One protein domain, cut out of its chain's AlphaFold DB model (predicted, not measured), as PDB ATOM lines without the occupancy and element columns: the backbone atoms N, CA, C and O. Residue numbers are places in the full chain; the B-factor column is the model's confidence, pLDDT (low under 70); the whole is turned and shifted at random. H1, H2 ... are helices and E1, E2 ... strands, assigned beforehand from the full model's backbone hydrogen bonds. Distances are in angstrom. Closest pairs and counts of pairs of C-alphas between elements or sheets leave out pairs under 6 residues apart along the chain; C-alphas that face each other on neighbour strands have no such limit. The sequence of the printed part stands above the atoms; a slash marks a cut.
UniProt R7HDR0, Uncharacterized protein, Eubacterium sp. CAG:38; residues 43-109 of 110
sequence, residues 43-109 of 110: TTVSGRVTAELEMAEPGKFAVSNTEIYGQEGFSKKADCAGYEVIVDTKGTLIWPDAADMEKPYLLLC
ATOM      1  N   THR A  43     243.395 177.869 178.800       94.81
ATOM      2  CA  THR A  43     244.667 178.517 178.462       94.81
ATOM      3  C   THR A  43     244.431 179.899 177.871       94.81
ATOM      4  O   THR A  43     243.584 180.071 176.992       94.81
ATOM      5  N   THR A  44     245.217 180.861 178.332       95.31
ATOM      6  CA  THR A  44     245.238 182.264 177.898       95.31
ATOM      7  C   THR A  44     246.616 182.599 177.338       95.31
ATOM      8  O   THR A  44     247.586 181.895 177.616       95.31
ATOM      9  N   VAL A  45     246.701 183.598 176.456       95.88
ATOM     10  CA  VAL A  45     247.958 183.977 175.798       95.88
ATOM     11  C   VAL A  45     248.143 185.482 175.891       95.88
ATOM     12  O   VAL A  45     247.295 186.240 175.419       95.88
ATOM     13  N   SER A  46     249.284 185.892 176.431       95.56
ATOM     14  CA  SER A  46     249.645 187.281 176.673       95.56
ATOM     15  C   SER A  46     250.993 187.618 176.036       95.56
ATOM     16  O   SER A  46     251.953 186.844 176.058       95.56
ATOM     17  N   GLY A  47     251.082 188.805 175.436       95.62
ATOM     18  CA  GLY A  47     252.354 189.329 174.940       95.62
ATOM     19  C   GLY A  47     253.230 189.843 176.082       95.62
ATOM     20  O   GLY A  47     252.713 190.283 177.109       95.62
ATOM     21  N   ARG A  48     254.555 189.875 175.875       96.19
ATOM     22  CA  ARG A  48     255.540 190.386 176.848       96.19
ATOM     23  C   ARG A  48     255.137 191.707 177.508       96.19
ATOM     24  O   ARG A  48     255.289 191.849 178.708       96.19
ATOM     25  N   VAL A  49     254.661 192.684 176.732       94.38
ATOM     26  CA  VAL A  49     254.353 194.033 177.251       94.38
ATOM     27  C   VAL A  49     253.185 194.004 178.235       94.38
ATOM     28  O   VAL A  49     253.271 194.612 179.292       94.38
ATOM     29  N   THR A  50     252.116 193.276 177.910       93.38
ATOM     30  CA  THR A  50     250.969 193.110 178.814       93.38
ATOM     31  C   THR A  50     251.373 192.336 180.059       93.38
ATOM     32  O   THR A  50     251.033 192.732 181.166       93.38
ATOM     33  N   ALA A  51     252.139 191.260 179.893       95.38
ATOM     34  CA  ALA A  51     252.540 190.439 181.022       95.38
ATOM     35  C   ALA A  51     253.532 191.167 181.952       95.38
ATOM     36  O   ALA A  51     253.467 191.001 183.162       95.38
ATOM     37  N   GLU A  52     254.390 192.038 181.412       95.75
ATOM     38  CA  GLU A  52     255.245 192.934 182.203       95.75
ATOM     39  C   GLU A  52     254.439 193.905 183.072       95.75
ATOM     40  O   GLU A  52     254.855 194.219 184.181       95.75
ATOM     41  N   LEU A  53     253.303 194.386 182.563       92.75
ATOM     42  CA  LEU A  53     252.459 195.346 183.267       92.75
ATOM     43  C   LEU A  53     251.593 194.684 184.348       92.75
ATOM     44  O   LEU A  53     251.427 195.253 185.422       92.75
ATOM     45  N   GLU A  54     251.032 193.510 184.050       91.12
ATOM     46  CA  GLU A  54     249.937 192.921 184.834       91.12
ATOM     47  C   GLU A  54     250.343 191.679 185.650       91.12
ATOM     48  O   GLU A  54     249.574 191.236 186.500       91.12
ATOM     49  N   MET A  55     251.501 191.064 185.373       93.50
ATOM     50  CA  MET A  55     251.831 189.721 185.890       93.50
ATOM     51  C   MET A  55     253.260 189.573 186.420       93.50
ATOM     52  O   MET A  55     253.486 188.796 187.345       93.50
ATOM     53  N   ALA A  56     254.230 190.242 185.800       95.81
ATOM     54  CA  ALA A  56     255.638 190.092 186.137       95.81
ATOM     55  C   ALA A  56     256.003 190.862 187.412       95.81
ATOM     56  O   ALA A  56     255.442 191.914 187.721       95.81
ATOM     57  N   GLU A  57     257.019 190.369 188.110       96.12
ATOM     58  CA  GLU A  57     257.661 191.104 189.194       96.12
ATOM     59  C   GLU A  57     258.426 192.327 188.650       96.12
ATOM     60  O   GLU A  57     258.922 192.303 187.514       96.12
ATOM     61  N   PRO A  58     258.595 193.395 189.454       94.81
ATOM     62  CA  PRO A  58     259.336 194.577 189.035       94.81
ATOM     63  C   PRO A  58     260.784 194.264 188.634       94.81
ATOM     64  O   PRO A  58     261.531 193.612 189.363       94.81
ATOM     65  N   GLY A  59     261.220 194.831 187.508       93.75
ATOM     66  CA  GLY A  59     262.607 194.767 187.044       93.75
ATOM     67  C   GLY A  59     262.806 193.890 185.810       93.75
ATOM     68  O   GLY A  59     261.887 193.643 185.032       93.75
ATOM     69  N   LYS A  60     264.059 193.485 185.583       93.31
ATOM     70  CA  LYS A  60     264.461 192.636 184.456       93.31
ATOM     71  C   LYS A  60     265.314 191.487 184.950       93.31
ATOM     72  O   LYS A  60     266.172 191.682 185.811       93.31
ATOM     73  N   PHE A  61     265.089 190.312 184.377       92.38
ATOM     74  CA  PHE A  61     265.884 189.134 184.672       92.38
ATOM     75  C   PHE A  61     267.354 189.402 184.322       92.38
ATOM     76  O   PHE A  61     267.698 189.704 183.176       92.38
ATOM     77  N   ALA A  62     268.217 189.333 185.335       88.19
ATOM     78  CA  ALA A  62     269.649 189.519 185.180       88.19
ATOM     79  C   ALA A  62     270.289 188.180 184.805       88.19
ATOM     80  O   ALA A  62     270.383 187.261 185.617       88.19
ATOM     81  N   VAL A  63     270.725 188.080 183.554       85.25
ATOM     82  CA  VAL A  63     271.349 186.872 183.022       85.25
ATOM     83  C   VAL A  63     272.731 186.678 183.653       85.25
ATOM     84  O   VAL A  63     273.580 187.564 183.579       85.25
ATOM     85  N   SER A  64     272.970 185.508 184.245       86.31
ATOM     86  CA  SER A  64     274.282 185.124 184.785       86.31
ATOM     87  C   SER A  64     275.180 184.435 183.752       86.31
ATOM     88  O   SER A  64     276.400 184.551 183.845       86.31
ATOM     89  N   ASN A  65     274.595 183.751 182.761       86.25
ATOM     90  CA  ASN A  65     275.307 183.111 181.653       86.25
ATOM     91  C   ASN A  65     274.823 183.661 180.304       86.25
ATOM     92  O   ASN A  65     273.668 183.471 179.936       86.25
ATOM     93  N   THR A  66     275.713 184.319 179.561       85.62
ATOM     94  CA  THR A  66     275.422 184.898 178.240       85.62
ATOM     95  C   THR A  66     275.655 183.930 177.078       85.62
ATOM     96  O   THR A  66     275.545 184.335 175.921       85.62
ATOM     97  N   GLU A  67     276.024 182.678 177.351       90.12
ATOM     98  CA  GLU A  67     276.133 181.645 176.325       90.12
ATOM     99  C   GLU A  67     274.780 181.403 175.652       90.12
ATOM    100  O   GLU A  67     273.730 181.304 176.288       90.12
ATOM    101  N   ILE A  68     274.814 181.302 174.328       86.19
ATOM    102  CA  ILE A  68     273.627 181.032 173.526       86.19
ATOM    103  C   ILE A  68     273.252 179.561 173.722       86.19
ATOM    104  O   ILE A  68     274.047 178.678 173.409       86.19
ATOM    105  N   TYR A  69     272.027 179.298 174.185       88.69
ATOM    106  CA  TYR A  69     271.536 177.932 174.397       88.69
ATOM    107  C   TYR A  69     271.531 177.098 173.099       88.69
ATOM    108  O   TYR A  69     271.820 175.907 173.129       88.69
ATOM    109  N   GLY A  70     271.267 177.729 171.946       89.31
ATOM    110  CA  GLY A  70     271.570 177.192 170.608       89.31
ATOM    111  C   GLY A  70     270.722 176.003 170.141       89.31
ATOM    112  O   GLY A  70     270.920 175.519 169.027       89.31
ATOM    113  N   GLN A  71     269.779 175.540 170.960       92.19
ATOM    114  CA  GLN A  71     268.909 174.400 170.681       92.19
ATOM    115  C   GLN A  71     267.515 174.605 171.289       92.19
ATOM    116  O   GLN A  71     267.294 175.527 172.072       92.19
ATOM    117  N   GLU A  72     266.571 173.729 170.951       93.12
ATOM    118  CA  GLU A  72     265.257 173.698 171.595       93.12
ATOM    119  C   GLU A  72     265.363 173.083 173.003       93.12
ATOM    120  O   GLU A  72     266.131 172.149 173.244       93.12
ATOM    121  N   GLY A  73     264.613 173.620 173.965       92.44
ATOM    122  CA  GLY A  73     264.640 173.162 175.350       92.44
ATOM    123  C   GLY A  73     263.290 173.328 176.022       92.44
ATOM    124  O   GLY A  73     262.582 174.302 175.785       92.44
ATOM    125  N   PHE A  74     262.950 172.373 176.884       93.69
ATOM    126  CA  PHE A  74     261.698 172.369 177.627       93.69
ATOM    127  C   PHE A  74     261.980 172.113 179.103       93.69
ATOM    128  O   PHE A  74     262.754 171.225 179.457       93.69
ATOM    129  N   SER A  75     261.312 172.865 179.972       91.88
ATOM    130  CA  SER A  75     261.308 172.629 181.412       91.88
ATOM    131  C   SER A  75     259.877 172.731 181.911       91.88
ATOM    132  O   SER A  75     259.251 173.779 181.788       91.88
ATOM    133  N   LYS A  76     259.371 171.652 182.509       92.06
ATOM    134  CA  LYS A  76     258.033 171.600 183.099       92.06
ATOM    135  C   LYS A  76     258.142 171.568 184.618       92.06
ATOM    136  O   LYS A  76     258.887 170.756 185.161       92.06
ATOM    137  N   LYS A  77     257.412 172.465 185.283       90.00
ATOM    138  CA  LYS A  77     257.404 172.598 186.749       90.00
ATOM    139  C   LYS A  77     256.079 172.190 187.394       90.00
ATOM    140  O   LYS A  77     256.095 171.802 188.552       90.00
ATOM    141  N   ALA A  78     254.975 172.228 186.647       89.31
ATOM    142  CA  ALA A  78     253.648 171.869 187.135       89.31
ATOM    143  C   ALA A  78     252.840 171.116 186.066       89.31
ATOM    144  O   ALA A  78     253.024 171.326 184.863       89.31
ATOM    145  N   ASP A  79     251.952 170.236 186.523       90.44
ATOM    146  CA  ASP A  79     250.901 169.600 185.731       90.44
ATOM    147  C   ASP A  79     249.586 170.355 185.954       90.44
ATOM    148  O   ASP A  79     249.116 170.455 187.084       90.44
ATOM    149  N   CYS A  80     248.981 170.874 184.888       91.38
ATOM    150  CA  CYS A  80     247.727 171.622 184.967       91.38
ATOM    151  C   CYS A  80     246.862 171.418 183.713       91.38
ATOM    152  O   CYS A  80     247.333 170.958 182.668       91.38
ATOM    153  N   ALA A  81     245.577 171.771 183.822       91.12
ATOM    154  CA  ALA A  81     244.624 171.697 182.712       91.12
ATOM    155  C   ALA A  81     244.826 172.812 181.669       91.12
ATOM    156  O   ALA A  81     244.426 172.653 180.514       91.12
ATOM    157  N   GLY A  82     245.451 173.923 182.060       93.19
ATOM    158  CA  GLY A  82     245.742 175.054 181.191       93.19
ATOM    159  C   GLY A  82     246.761 176.009 181.801       93.19
ATOM    160  O   GLY A  82     247.069 175.930 182.988       93.19
ATOM    161  N   TYR A  83     247.312 176.878 180.960       95.19
ATOM    162  CA  TYR A  83     248.435 177.751 181.307       95.19
ATOM    163  C   TYR A  83     248.100 179.208 180.992       95.19
ATOM    164  O   TYR A  83     247.332 179.485 180.068       95.19
ATOM    165  N   GLU A  84     248.736 180.139 181.695       95.69
ATOM    166  CA  GLU A  84     248.900 181.499 181.179       95.69
ATOM    167  C   GLU A  84     250.167 181.502 180.321       95.69
ATOM    168  O   GLU A  84     251.278 181.339 180.826       95.69
ATOM    169  N   VAL A  85     250.008 181.590 179.003       96.69
ATOM    170  CA  VAL A  85     251.123 181.551 178.056       96.69
ATOM    171  C   VAL A  85     251.655 182.955 177.851       96.69
ATOM    172  O   VAL A  85     250.924 183.831 177.398       96.69
ATOM    173  N   ILE A  86     252.946 183.160 178.090       97.31
ATOM    174  CA  ILE A  86     253.597 184.449 177.881       97.31
ATOM    175  C   ILE A  86     254.617 184.347 176.761       97.31
ATOM    176  O   ILE A  86     255.542 183.536 176.797       97.31
ATOM    177  N   VAL A  87     254.469 185.228 175.775       96.88
ATOM    178  CA  VAL A  87     255.440 185.383 174.693       96.88
ATOM    179  C   VAL A  87     256.476 186.427 175.101       96.88
ATOM    180  O   VAL A  87     256.323 187.607 174.788       96.88
ATOM    181  N   ASP A  88     257.524 185.989 175.799       95.62
ATOM    182  CA  ASP A  88     258.700 186.787 176.166       95.62
ATOM    183  C   ASP A  88     259.942 186.199 175.498       95.62
ATOM    184  O   ASP A  88     260.725 185.474 176.102       95.62
ATOM    185  N   THR A  89     260.119 186.525 174.216       92.12
ATOM    186  CA  THR A  89     261.120 185.874 173.358       92.12
ATOM    187  C   THR A  89     262.539 185.937 173.919       92.12
ATOM    188  O   THR A  89     263.311 185.010 173.728       92.12
ATOM    189  N   LYS A  90     262.868 186.998 174.664       90.38
ATOM    190  CA  LYS A  90     264.196 187.224 175.242       90.38
ATOM    191  C   LYS A  90     264.330 186.764 176.699       90.38
ATOM    192  O   LYS A  90     265.391 186.983 177.274       90.38
ATOM    193  N   GLY A  91     263.281 186.197 177.305       92.00
ATOM    194  CA  GLY A  91     263.289 185.759 178.707       92.00
ATOM    195  C   GLY A  91     263.709 186.866 179.681       92.00
ATOM    196  O   GLY A  91     264.578 186.664 180.522       92.00
ATOM    197  N   THR A  92     263.161 188.068 179.508       93.38
ATOM    198  CA  THR A  92     263.554 189.275 180.251       93.38
ATOM    199  C   THR A  92     262.708 189.551 181.487       93.38
ATOM    200  O   THR A  92     263.110 190.374 182.311       93.38
ATOM    201  N   LEU A  93     261.535 188.930 181.606       96.12
ATOM    202  CA  LEU A  93     260.611 189.146 182.716       96.12
ATOM    203  C   LEU A  93     260.946 188.259 183.918       96.12
ATOM    204  O   LEU A  93     261.455 187.148 183.771       96.12
ATOM    205  N   ILE A  94     260.659 188.776 185.111       95.94
ATOM    206  CA  ILE A  94     260.791 188.060 186.380       95.94
ATOM    207  C   ILE A  94     259.397 187.576 186.772       95.94
ATOM    208  O   ILE A  94     258.440 188.343 186.706       95.94
ATOM    209  N   TRP A  95     259.282 186.313 187.170       94.19
ATOM    210  CA  TRP A  95     258.000 185.694 187.497       94.19
ATOM    211  C   TRP A  95     257.944 185.332 188.979       94.19
ATOM    212  O   TRP A  95     258.948 184.825 189.496       94.19
ATOM    213  N   PRO A  96     256.801 185.548 189.650       91.88
ATOM    214  CA  PRO A  96     256.584 184.991 190.975       91.88
ATOM    215  C   PRO A  96     256.524 183.460 190.907       91.88
ATOM    216  O   PRO A  96     256.391 182.864 189.832       91.88
ATOM    217  N   ASP A  97     256.605 182.814 192.070       90.50
ATOM    218  CA  ASP A  97     256.329 181.384 192.149       90.50
ATOM    219  C   ASP A  97     254.862 181.119 191.777       90.50
ATOM    220  O   ASP A  97     253.938 181.657 192.388       90.50
ATOM    221  N   ALA A  98     254.671 180.304 190.744       88.00
ATOM    222  CA  ALA A  98     253.376 180.005 190.148       88.00
ATOM    223  C   ALA A  98     252.935 178.553 190.381       88.00
ATOM    224  O   ALA A  98     251.984 178.103 189.743       88.00
ATOM    225  N   ALA A  99     253.624 177.798 191.247       84.06
ATOM    226  CA  ALA A  99     253.359 176.372 191.454       84.06
ATOM    227  C   ALA A  99     251.916 176.076 191.906       84.06
ATOM    228  O   ALA A  99     251.331 175.094 191.451       84.06
ATOM    229  N   ASP A 100     251.339 176.952 192.732       85.44
ATOM    230  CA  ASP A 100     249.990 176.797 193.298       85.44
ATOM    231  C   ASP A 100     248.910 177.595 192.538       85.44
ATOM    232  O   ASP A 100     247.759 177.675 192.975       85.44
ATOM    233  N   MET A 101     249.253 178.210 191.400       89.94
ATOM    234  CA  MET A 101     248.285 178.944 190.584       89.94
ATOM    235  C   MET A 101     247.380 177.982 189.808       89.94
ATOM    236  O   MET A 101     247.841 176.988 189.253       89.94
ATOM    237  N   GLU A 102     246.097 178.332 189.670       88.31
ATOM    238  CA  GLU A 102     245.152 177.588 188.817       88.31
ATOM    239  C   GLU A 102     245.659 177.483 187.366       88.31
ATOM    240  O   GLU A 102     245.501 176.454 186.706       88.31
ATOM    241  N   LYS A 103     246.309 178.555 186.893       91.75
ATOM    242  CA  LYS A 103     246.957 178.657 185.585       91.75
ATOM    243  C   LYS A 103     248.429 179.040 185.775       91.75
ATOM    244  O   LYS A 103     248.737 180.232 185.794       91.75
ATOM    245  N   PRO A 104     249.344 178.068 185.933       95.06
ATOM    246  CA  PRO A 104     250.767 178.364 186.015       95.06
ATOM    247  C   PRO A 104     251.283 178.932 184.684       95.06
ATOM    248  O   PRO A 104     250.686 178.734 183.619       95.06
ATOM    249  N   TYR A 105     252.419 179.625 184.740       95.44
ATOM    250  CA  TYR A 105     252.999 180.274 183.569       95.44
ATOM    251  C   TYR A 105     253.646 179.275 182.602       95.44
ATOM    252  O   TYR A 105     254.435 178.413 182.999       95.44
ATOM    253  N   LEU A 106     253.369 179.442 181.308       95.44
ATOM    254  CA  LEU A 106     254.119 178.830 180.214       95.44
ATOM    255  C   LEU A 106     254.868 179.925 179.455       95.44
ATOM    256  O   LEU A 106     254.260 180.742 178.768       95.44
ATOM    257  N   LEU A 107     256.193 179.928 179.554       95.56
ATOM    258  CA  LEU A 107     257.034 180.957 178.947       95.56
ATOM    259  C   LEU A 107     257.543 180.495 177.581       95.56
ATOM    260  O   LEU A 107     258.136 179.422 177.464       95.56
ATOM    261  N   LEU A 108     257.322 181.314 176.557       95.56
ATOM    262  CA  LEU A 108     257.831 181.095 175.208       95.56
ATOM    263  C   LEU A 108     259.014 182.033 174.946       95.56
ATOM    264  O   LEU A 108     258.827 183.223 174.678       95.56
ATOM    265  N   CYS A 109     260.217 181.462 175.006       90.38
ATOM    266  CA  CYS A 109     261.487 182.115 174.693       90.38
ATOM    267  C   CYS A 109     262.037 181.518 173.387       90.38
ATOM    268  O   CYS A 109     262.059 180.294 173.255       90.38
TER     269      CYS A 109
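This is residues 43 to 109 of the 110 residues of an uncharacterized protein of Eubacterium sp. CAG:38 (UniProt R7HDR0). With little regular structure, this is a small parallel sheet, E1 E2 E3 in order, with one short helix, H1, over one face and a wide loop, residues 55 to 83, of which 64 to 71 stick out. The 67 printed residues run E1, H1, E2, E3; the class is mixed, with 19 residues in named elements. The whole is compact, radius of gyration of the C-alphas 12.3 A, spanning 33 by 25 by 19 A.

E1, residues 44 to 47, begins at C-alpha (245.238, 182.264, 177.898) and is 10.5 A long. H1 is residues 48 to 54, 10.1 A; E2 84 to 87, 10.0 A; E3 105 to 108, 9.7 A, ending at (257.831, 181.095, 175.208).

E1 and E2 are parallel at 26 degrees, N 46 to O 85 2.8 A. H1 is on the sheet over E1, height 8.5 A, along the strands at 20 degrees to E1 on the local plane; its line rises 39.6 degrees, only just short of standing up. Its O i to N i+4 pairs are within hydrogen-bond range. E1, H1, E2 form a strand-helix-strand unit, parallel neighbours joined through a helix, with a right-handed crossover. E2 and E3 are parallel at 23 degrees, N 86 to O 106 2.8 A.

The C-alphas of Thr 66 and Ala 81 are farthest apart, 33.8 A. The links H1 to E2 and E2 to E3 are long. The printed part has no cut, and no printed residue is under 70 in pLDDT.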